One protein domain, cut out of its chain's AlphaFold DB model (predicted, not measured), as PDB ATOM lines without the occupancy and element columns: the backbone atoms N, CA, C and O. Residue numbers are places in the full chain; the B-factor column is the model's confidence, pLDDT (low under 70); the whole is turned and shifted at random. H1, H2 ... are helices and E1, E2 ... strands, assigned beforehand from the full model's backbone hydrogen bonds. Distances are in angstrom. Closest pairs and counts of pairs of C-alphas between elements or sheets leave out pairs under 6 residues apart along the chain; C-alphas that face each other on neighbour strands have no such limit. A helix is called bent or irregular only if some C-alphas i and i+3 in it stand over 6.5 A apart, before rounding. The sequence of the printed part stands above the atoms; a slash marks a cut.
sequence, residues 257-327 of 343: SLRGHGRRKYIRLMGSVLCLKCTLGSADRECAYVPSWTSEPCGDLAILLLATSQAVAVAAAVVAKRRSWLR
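Overview. This is residues 257 to 327 of the 343 residues of a protein of Brandtodinium nutricula (UniProt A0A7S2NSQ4). Two long helices make a lopsided T: H1 is the crossbar, and H3 starts at its side, at residues 268 to 276, and runs away from it as a long arm. Residues 303 to 327 of H3 stick out, while the short helix H2 folds back on residues 274 to 278 of H1. The printed part has 71 residues, with one named strand and three named helices in the order E1, H1, H2, H3; the class is mostly helix. The whole is extended, with a radius of gyration of the C-alphas of 17.9 A, and flat, spanning 56 by 31 by 15 A.

Along the chain. E1, residues 257 to 259, begins at C-alpha 257 (3.018, -4.920, -117.200). H1, residues 260 to 279, is 28.7 A long. H2 covers residues 285 to 289. H3, residues 296 to 327, is 46.9 A long and ends at C-alpha 327 (12.722, 18.503, -65.367). H3 is irregular: C-alphas 297 and 300 are 7.6 A apart.

Arrangement. E1 pairs with no named strand and is apart from H2 and H3. Residues 274 to 278 of H1 touch H2, the closest C-alphas being those of Cys 278 and Cys 287, 5.3 A apart. H1 and H3 touch through residues 268 to 276 and 297 to 301, about perpendicular at 77 degrees; the closest C-alphas are those of Gly 271 and Pro 297, 4.3 A apart. H2 and H3 are only just apart, at 8.2 A between their closest C-alphas. In H1 every O i to N i+4 pair is within hydrogen-bond range, in H3 26 of 28, and in H2 0 of 1, beside 2 of 2 O i to N i+3 pairs.

Size, cuts and confidence. The C-alphas farthest apart, those of Ser 257 and Arg 327, are 57.7 A apart. The printed part has no cut, and no link is long. The mean pLDDT of the printed part is 87.9, with residues 325 to 327 under 70.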
ATOM      1  N   SER A 257       3.274  -5.959-116.201       91.50
ATOM      2  CA  SER A 257       3.018  -4.920-117.200       91.50
ATOM      3  C   SER A 257       2.443  -3.700-116.496       91.50
ATOM      4  O   SER A 257       1.326  -3.735-115.977       91.50
ATOM      5  N   LEU A 258       3.215  -2.619-116.437       93.56
ATOM      6  CA  LEU A 258       2.785  -1.360-115.843       93.56
ATOM      7  C   LEU A 258       2.314  -0.411-116.942       93.56
ATOM      8  O   LEU A 258       3.086  -0.050-117.825       93.56
ATOM      9  N   ARG A 259       1.060   0.041-116.854       93.81
ATOM     10  CA  ARG A 259       0.447   1.032-117.758       93.81
ATOM     11  C   ARG A 259      -0.118   2.213-116.975       93.81
ATOM     12  O   ARG A 259      -0.297   2.127-115.755       93.81
ATOM     13  N   GLY A 260      -0.377   3.330-117.655       92.25
ATOM     14  CA  GLY A 260      -1.023   4.508-117.069       92.25
ATOM     15  C   GLY A 260      -0.382   4.967-115.751       92.25
ATOM     16  O   GLY A 260       0.784   5.356-115.709       92.25
ATOM     17  N   HIS A 261      -1.143   4.925-114.652       93.06
ATOM     18  CA  HIS A 261      -0.661   5.368-113.337       93.06
ATOM     19  C   HIS A 261       0.501   4.519-112.789       93.06
ATOM     20  O   HIS A 261       1.421   5.073-112.191       93.06
ATOM     21  N   GLY A 262       0.498   3.201-113.026       93.00
ATOM     22  CA  GLY A 262       1.590   2.315-112.607       93.00
ATOM     23  C   GLY A 262       2.899   2.652-113.320       93.00
ATOM     24  O   GLY A 262       3.933   2.811-112.672       93.00
ATOM     25  N   ARG A 263       2.831   2.878-114.640       93.56
ATOM     26  CA  ARG A 263       3.970   3.341-115.449       93.56
ATOM     27  C   ARG A 263       4.525   4.671-114.934       93.56
ATOM     28  O   ARG A 263       5.730   4.794-114.752       93.56
ATOM     29  N   ARG A 264       3.658   5.648-114.636       92.19
ATOM     30  CA  ARG A 264       4.086   6.954-114.096       92.19
ATOM     31  C   ARG A 264       4.822   6.828-112.760       92.19
ATOM     32  O   ARG A 264       5.843   7.482-112.575       92.19
ATOM     33  N   LYS A 265       4.332   5.983-111.845       91.81
ATOM     34  CA  LYS A 265       5.011   5.711-110.567       91.81
ATOM     35  C   LYS A 265       6.380   5.067-110.771       91.81
ATOM     36  O   LYS A 265       7.335   5.474-110.121       91.81
ATOM     37  N   TYR A 266       6.481   4.109-111.691       93.00
ATOM     38  CA  TYR A 266       7.762   3.492-112.028       93.00
ATOM     39  C   TYR A 266       8.757   4.513-112.592       93.00
ATOM     40  O   TYR A 266       9.891   4.571-112.135       93.00
ATOM     41  N   ILE A 267       8.335   5.361-113.536       92.69
ATOM     42  CA  ILE A 267       9.205   6.395-114.121       92.69
ATOM     43  C   ILE A 267       9.708   7.365-113.047       92.69
ATOM     44  O   ILE A 267      10.894   7.669-113.012       92.69
ATOM     45  N   ARG A 268       8.837   7.794-112.127       92.00
ATOM     46  CA  ARG A 268       9.218   8.644-110.987       92.00
ATOM     47  C   ARG A 268      10.234   7.984-110.053       92.00
ATOM     48  O   ARG A 268      11.203   8.625-109.641       92.00
ATOM     49  N   LEU A 269      10.049   6.696-109.758       92.12
ATOM     50  CA  LEU A 269      11.023   5.911-108.999       92.12
ATOM     51  C   LEU A 269      12.371   5.862-109.731       92.12
ATOM     52  O   LEU A 269      13.402   6.128-109.120       92.12
ATOM     53  N   MET A 270      12.364   5.590-111.039       92.06
ATOM     54  CA  MET A 270      13.582   5.588-111.850       92.06
ATOM     55  C   MET A 270      14.258   6.959-111.894       92.06
ATOM     56  O   MET A 270      15.480   7.021-111.801       92.06
ATOM     57  N   GLY A 271      13.486   8.046-111.961       92.25
ATOM     58  CA  GLY A 271      14.003   9.410-111.841       92.25
ATOM     59  C   GLY A 271      14.715   9.640-110.506       92.25
ATOM     60  O   GLY A 271      15.826  10.160-110.487       92.25
ATOM     61  N   SER A 272      14.143   9.149-109.401       91.94
ATOM     62  CA  SER A 272      14.762   9.243-108.070       91.94
ATOM     63  C   SER A 272      16.058   8.427-107.965       91.94
ATOM     64  O   SER A 272      17.035   8.893-107.378       91.94
ATOM     65  N   VAL A 273      16.091   7.227-108.556       92.06
ATOM     66  CA  VAL A 273      17.304   6.391-108.632       92.06
ATOM     67  C   VAL A 273      18.382   7.082-109.463       92.06
ATOM     68  O   VAL A 273      19.535   7.146-109.035       92.06
ATOM     69  N   LEU A 274      18.010   7.631-110.621       92.44
ATOM     70  CA  LEU A 274      18.923   8.381-111.476       92.44
ATOM     71  C   LEU A 274      19.467   9.614-110.747       92.44
ATOM     72  O   LEU A 274      20.673   9.840-110.767       92.44
ATOM     73  N   CYS A 275      18.605  10.352-110.042       93.31
ATOM     74  CA  CYS A 275      19.005  11.489-109.222       93.31
ATOM     75  C   CYS A 275      20.100  11.102-108.225       93.31
ATOM     76  O   CYS A 275      21.178  11.691-108.247       93.31
ATOM     77  N   LEU A 276      19.855  10.074-107.404       92.19
ATOM     78  CA  LEU A 276      20.820   9.606-106.410       92.19
ATOM     79  C   LEU A 276      22.134   9.161-107.063       92.19
ATOM     80  O   LEU A 276      23.214   9.499-106.593       92.19
ATOM     81  N   LYS A 277      22.050   8.413-108.165       93.44
ATOM     82  CA  LYS A 277      23.227   7.932-108.890       93.44
ATOM     83  C   LYS A 277      24.092   9.089-109.397       93.44
ATOM     84  O   LYS A 277      25.308   9.072-109.217       93.44
ATOM     85  N   CYS A 278      23.475  10.100-110.001       93.25
ATOM     86  CA  CYS A 278      24.187  11.246-110.553       93.25
ATOM     87  C   CYS A 278      24.751  12.164-109.465       93.25
ATOM     88  O   CYS A 278      25.886  12.621-109.574       93.25
ATOM     89  N   THR A 279      24.021  12.371-108.368       88.94
ATOM     90  CA  THR A 279      24.500  13.202-107.255       88.94
ATOM     91  C   THR A 279      25.595  12.530-106.426       88.94
ATOM     92  O   THR A 279      26.370  13.227-105.774       88.94
ATOM     93  N   LEU A 280      25.713  11.200-106.496       90.62
ATOM     94  CA  LEU A 280      26.833  10.427-105.948       90.62
ATOM     95  C   LEU A 280      28.048  10.340-106.895       90.62
ATOM     96  O   LEU A 280      28.985   9.596-106.613       90.62
ATOM     97  N   GLY A 281      28.063  11.107-107.991       89.81
ATOM     98  CA  GLY A 281      29.239  11.262-108.854       89.81
ATOM     99  C   GLY A 281      29.344  10.263-110.007       89.81
ATOM    100  O   GLY A 281      30.436  10.049-110.527       89.81
ATOM    101  N   SER A 282      28.236   9.643-110.420       92.12
ATOM    102  CA  SER A 282      28.200   8.830-111.643       92.12
ATOM    103  C   SER A 282      28.570   9.651-112.886       92.12
ATOM    104  O   SER A 282      28.104  10.775-113.050       92.12
ATOM    105  N   ALA A 283      29.356   9.052-113.786       90.00
ATOM    106  CA  ALA A 283      29.760   9.647-115.066       90.00
ATOM    107  C   ALA A 283      28.861   9.236-116.250       90.00
ATOM    108  O   ALA A 283      29.160   9.549-117.403       90.00
ATOM    109  N   ASP A 284      27.778   8.507-115.977       89.69
ATOM    110  CA  ASP A 284      26.803   8.085-116.980       89.69
ATOM    111  C   ASP A 284      26.207   9.268-117.754       89.69
ATOM    112  O   ASP A 284      25.963  10.346-117.206       89.69
ATOM    113  N   ARG A 285      25.927   9.051-119.043       88.00
ATOM    114  CA  ARG A 285      25.447  10.100-119.958       88.00
ATOM    115  C   ARG A 285      24.119  10.700-119.510       88.00
ATOM    116  O   ARG A 285      23.890  11.891-119.694       88.00
ATOM    117  N   GLU A 286      23.264   9.899-118.886       89.00
ATOM    118  CA  GLU A 286      21.970  10.316-118.358       89.00
ATOM    119  C   GLU A 286      22.098  11.398-117.275       89.00
ATOM    120  O   GLU A 286      21.163  12.172-117.068       89.00
ATOM    121  N   CYS A 287      23.263  11.515-116.627       91.69
ATOM    122  CA  CYS A 287      23.523  12.564-115.644       91.69
ATOM    123  C   CYS A 287      23.608  13.964-116.256       91.69
ATOM    124  O   CYS A 287      23.403  14.941-115.538       91.69
ATOM    125  N   ALA A 288      23.779  14.089-117.579       91.69
ATOM    126  CA  ALA A 288      23.632  15.367-118.275       91.69
ATOM    127  C   ALA A 288      22.223  15.977-118.104       91.69
ATOM    128  O   ALA A 288      22.068  17.195-118.180       91.69
ATOM    129  N   TYR A 289      21.205  15.153-117.826       90.81
ATOM    130  CA  TYR A 289      19.828  15.595-117.572       90.81
ATOM    131  C   TYR A 289      19.511  15.808-116.082       90.81
ATOM    132  O   TYR A 289      18.390  16.182-115.737       90.81
ATOM    133  N   VAL A 290      20.488  15.587-115.195       91.44
ATOM    134  CA  VAL A 290      20.369  15.776-113.741       91.44
ATOM    135  C   VAL A 290      21.485  16.712-113.255       91.44
ATOM    136  O   VAL A 290      22.377  16.295-112.518       91.44
ATOM    137  N   PRO A 291      21.470  17.999-113.650       87.06
ATOM    138  CA  PRO A 291      22.548  18.931-113.311       87.06
ATOM    139  C   PRO A 291      22.610  19.272-111.813       87.06
ATOM    140  O   PRO A 291      23.623  19.773-111.331       87.06
ATOM    141  N   SER A 292      21.523  19.049-111.068       85.38
ATOM    142  CA  SER A 292      21.439  19.354-109.638       85.38
ATOM    143  C   SER A 292      20.314  18.583-108.938       85.38
ATOM    144  O   SER A 292      19.414  18.031-109.577       85.38
ATOM    145  N   TRP A 293      20.307  18.633-107.602       84.94
ATOM    146  CA  TRP A 293      19.247  18.093-106.735       84.94
ATOM    147  C   TRP A 293      17.870  18.748-106.920       84.94
ATOM    148  O   TRP A 293      16.875  18.232-106.419       84.94
ATOM    149  N   THR A 294      17.800  19.886-107.613       83.12
ATOM    150  CA  THR A 294      16.548  20.602-107.905       83.12
ATOM    151  C   THR A 294      16.012  20.301-109.302       83.12
ATOM    152  O   THR A 294      14.990  20.858-109.691       83.12
ATOM    153  N   SER A 295      16.710  19.468-110.077       86.06
ATOM    154  CA  SER A 295      16.244  19.031-111.393       86.06
ATOM    155  C   SER A 295      14.990  18.162-111.276       86.06
ATOM    156  O   SER A 295      14.743  17.531-110.247       86.06
ATOM    157  N   GLU A 296      14.184  18.105-112.336       85.69
ATOM    158  CA  GLU A 296      12.907  17.384-112.294       85.69
ATOM    159  C   GLU A 296      13.014  15.897-111.908       85.69
ATOM    160  O   GLU A 296      12.204  15.463-111.083       85.69
ATOM    161  N   PRO A 297      14.001  15.110-112.392       87.12
ATOM    162  CA  PRO A 297      14.171  13.724-111.944       87.12
ATOM    163  C   PRO A 297      14.379  13.591-110.426       87.12
ATOM    164  O   PRO A 297      14.027  12.567-109.843       87.12
ATOM    165  N   CYS A 298      14.896  14.633-109.769       89.25
ATOM    166  CA  CYS A 298      15.109  14.685-108.325       89.25
ATOM    167  C   CYS A 298      13.879  15.129-107.517       89.25
ATOM    168  O   CYS A 298      13.932  15.086-106.288       89.25
ATOM    169  N   GLY A 299      12.782  15.549-108.157       86.81
ATOM    170  CA  GLY A 299      11.648  16.194-107.483       86.81
ATOM    171  C   GLY A 299      11.046  15.369-106.339       86.81
ATOM    172  O   GLY A 299      10.918  15.866-105.220       86.81
ATOM    173  N   ASP A 300      10.738  14.092-106.582       85.00
ATOM    174  CA  ASP A 300      10.155  13.211-105.558       85.00
ATOM    175  C   ASP A 300      11.136  12.954-104.395       85.00
ATOM    176  O   ASP A 300      10.731  12.937-103.229       85.00
ATOM    177  N   LEU A 301      12.436  12.821-104.686       86.31
ATOM    178  CA  LEU A 301      13.473  12.648-103.667       86.31
ATOM    179  C   LEU A 301      13.650  13.917-102.823       86.31
ATOM    180  O   LEU A 301      13.756  13.833-101.601       86.31
ATOM    181  N   ALA A 302      13.623  15.093-103.451       85.50
ATOM    182  CA  ALA A 302      13.679  16.374-102.759       85.50
ATOM    183  C   ALA A 302      12.476  16.554-101.816       85.50
ATOM    184  O   ALA A 302      12.654  16.937-100.658       85.50
ATOM    185  N   ILE A 303      11.263  16.203-102.264       85.75
ATOM    186  CA  ILE A 303      10.053  16.219-101.426       85.75
ATOM    187  C   ILE A 303      10.202  15.259-100.239       85.75
ATOM    188  O   ILE A 303       9.894  15.633 -99.108       85.75
ATOM    189  N   LEU A 304      10.708  14.044-100.470       85.56
ATOM    190  CA  LEU A 304      10.925  13.059 -99.410       85.56
ATOM    191  C   LEU A 304      11.944  13.551 -98.367       85.56
ATOM    192  O   LEU A 304      11.716  13.415 -97.164       85.56
ATOM    193  N   LEU A 305      13.049  14.161 -98.802       85.06
ATOM    194  CA  LEU A 305      14.072  14.729 -97.916       85.06
ATOM    195  C   LEU A 305      13.530  15.912 -97.098       85.06
ATOM    196  O   LEU A 305      13.783  16.017 -95.895       85.06
ATOM    197  N   LEU A 306      12.715  16.775 -97.708       86.81
ATOM    198  CA  LEU A 306      12.042  17.863 -96.997       86.81
ATOM    199  C   LEU A 306      11.045  17.324 -95.963       86.81
ATOM    200  O   LEU A 306      11.090  17.733 -94.804       86.81
ATOM    201  N   ALA A 307      10.203  16.359 -96.335       87.75
ATOM    202  CA  ALA A 307       9.232  15.759 -95.422       87.75
ATOM    203  C   ALA A 307       9.909  15.045 -94.240       87.75
ATOM    204  O   ALA A 307       9.489  15.192 -93.091       87.75
ATOM    205  N   THR A 308      10.992  14.306 -94.500       86.56
ATOM    206  CA  THR A 308      11.763  13.623 -93.451       86.56
ATOM    207  C   THR A 308      12.479  14.610 -92.533       86.56
ATOM    208  O   THR A 308      12.414  14.445 -91.316       86.56
ATOM    209  N   SER A 309      13.085  15.678 -93.064       85.88
ATOM    210  CA  SER A 309      13.711  16.716 -92.229       85.88
ATOM    211  C   SER A 309      12.697  17.430 -91.325       85.88
ATOM    212  O   SER A 309      12.964  17.618 -90.136       85.88
ATOM    213  N   GLN A 310      11.500  17.741 -91.836       89.62
ATOM    214  CA  GLN A 310      10.407  18.303 -91.039       89.62
ATOM    215  C   GLN A 310       9.940  17.327 -89.953       89.62
ATOM    216  O   GLN A 310       9.787  17.724 -88.798       89.62
ATOM    217  N   ALA A 311       9.773  16.043 -90.282       89.75
ATOM    218  CA  ALA A 311       9.387  15.022 -89.310       89.75
ATOM    219  C   ALA A 311      10.432  14.861 -88.190       89.75
ATOM    220  O   ALA A 311      10.069  14.790 -87.013       89.75
ATOM    221  N   VAL A 312      11.727  14.869 -88.532       90.81
ATOM    222  CA  VAL A 312      12.830  14.821 -87.559       90.81
ATOM    223  C   VAL A 312      12.829  16.064 -86.668       90.81
ATOM    224  O   VAL A 312      12.957  15.934 -85.451       90.81
ATOM    225  N   ALA A 313      12.630  17.258 -87.233       90.25
ATOM    226  CA  ALA A 313      12.554  18.499 -86.465       90.25
ATOM    227  C   ALA A 313      11.372  18.498 -85.478       90.25
ATOM    228  O   ALA A 313      11.536  18.860 -84.309       90.25
ATOM    229  N   VAL A 314      10.198  18.025 -85.910       92.44
ATOM    230  CA  VAL A 314       9.015  17.873 -85.046       92.44
ATOM    231  C   VAL A 314       9.283  16.864 -83.930       92.44
ATOM    232  O   VAL A 314       9.031  17.163 -82.761       92.44
ATOM    233  N   ALA A 315       9.847  15.696 -84.250       89.94
ATOM    234  CA  ALA A 315      10.215  14.694 -83.252       89.94
ATOM    235  C   ALA A 315      11.226  15.245 -82.230       89.94
ATOM    236  O   ALA A 315      11.037  15.075 -81.022       89.94
ATOM    237  N   ALA A 316      12.255  15.965 -82.686       89.88
ATOM    238  CA  ALA A 316      13.239  16.602 -81.818       89.88
ATOM    239  C   ALA A 316      12.592  17.639 -80.879       89.88
ATOM    240  O   ALA A 316      12.872  17.636 -79.677       89.88
ATOM    241  N   ALA A 317      11.674  18.468 -81.387       89.56
ATOM    242  CA  ALA A 317      10.939  19.447 -80.585       89.56
ATOM    243  C   ALA A 317      10.035  18.783 -79.528       89.56
ATOM    244  O   ALA A 317      10.004  19.219 -78.374       89.56
ATOM    245  N   VAL A 318       9.347  17.692 -79.883       89.94
ATOM    246  CA  VAL A 318       8.531  16.905 -78.941       89.94
ATOM    247  C   VAL A 318       9.401  16.299 -77.837       89.94
ATOM    248  O   VAL A 318       9.057  16.398 -76.657       89.94
ATOM    249  N   VAL A 319      10.553  15.720 -78.187       88.81
ATOM    250  CA  VAL A 319      11.503  15.163 -77.211       88.81
ATOM    251  C   VAL A 319      12.057  16.256 -76.292       88.81
ATOM    252  O   VAL A 319      12.114  16.055 -75.074       88.81
ATOM    253  N   ALA A 320      12.415  17.423 -76.833       84.38
ATOM    254  CA  ALA A 320      12.890  18.562 -76.050       84.38
ATOM    255  C   ALA A 320      11.822  19.065 -75.063       84.38
ATOM    256  O   ALA A 320      12.118  19.248 -73.880       84.38
ATOM    257  N   LYS A 321      10.564  19.192 -75.511       84.12
ATOM    258  CA  LYS A 321       9.427  19.583 -74.662       84.12
ATOM    259  C   LYS A 321       9.123  18.539 -73.584       84.12
ATOM    260  O   LYS A 321       8.832  18.889 -72.448       84.12
ATOM    261  N   ARG A 322       9.239  17.243 -73.889       79.00
ATOM    262  CA  ARG A 322       9.060  16.177 -72.889       79.00
ATOM    263  C   ARG A 322      10.177  16.184 -71.840       79.00
ATOM    264  O   ARG A 322       9.904  15.989 -70.659       79.00
ATOM    265  N   ARG A 323      11.424  16.453 -72.246       73.06
ATOM    266  CA  ARG A 323      12.560  16.616 -71.322       73.06
ATOM    267  C   ARG A 323      12.405  17.841 -70.419       73.06
ATOM    268  O   ARG A 323      12.742  17.742 -69.242       73.06
ATOM    269  N   SER A 324      11.895  18.964 -70.928       70.12
ATOM    270  CA  SER A 324      11.630  20.141 -70.089       70.12
ATOM    271  C   SER A 324      10.504  19.885 -69.086       70.12
ATOM    272  O   SER A 324      10.664  20.218 -67.915       70.12
ATOM    273  N   TRP A 325       9.431  19.195 -69.490       65.38
ATOM    274  CA  TRP A 325       8.364  18.752 -68.582       65.38
ATOM    275  C   TRP A 325       8.862  17.801 -67.486       65.38
ATOM    276  O   TRP A 325       8.539  17.999 -66.319       65.38
ATOM    277  N   LEU A 326       9.692  16.809 -67.824       62.41
ATOM    278  CA  LEU A 326      10.272  15.888 -66.837       62.41
ATOM    279  C   LEU A 326      11.209  16.594 -65.841       62.41
ATOM    280  O   LEU A 326      11.269  16.194 -64.684       62.41
ATOM    281  N   ARG A 327      11.913  17.653 -66.264       61.03
ATOM    282  CA  ARG A 327      12.722  18.503 -65.367       61.03
ATOM    283  C   ARG A 327      11.880  19.449 -64.505       61.03
ATOM    284  O   ARG A 327      12.360  19.882 -63.465       61.03
TER     285      ARG A 327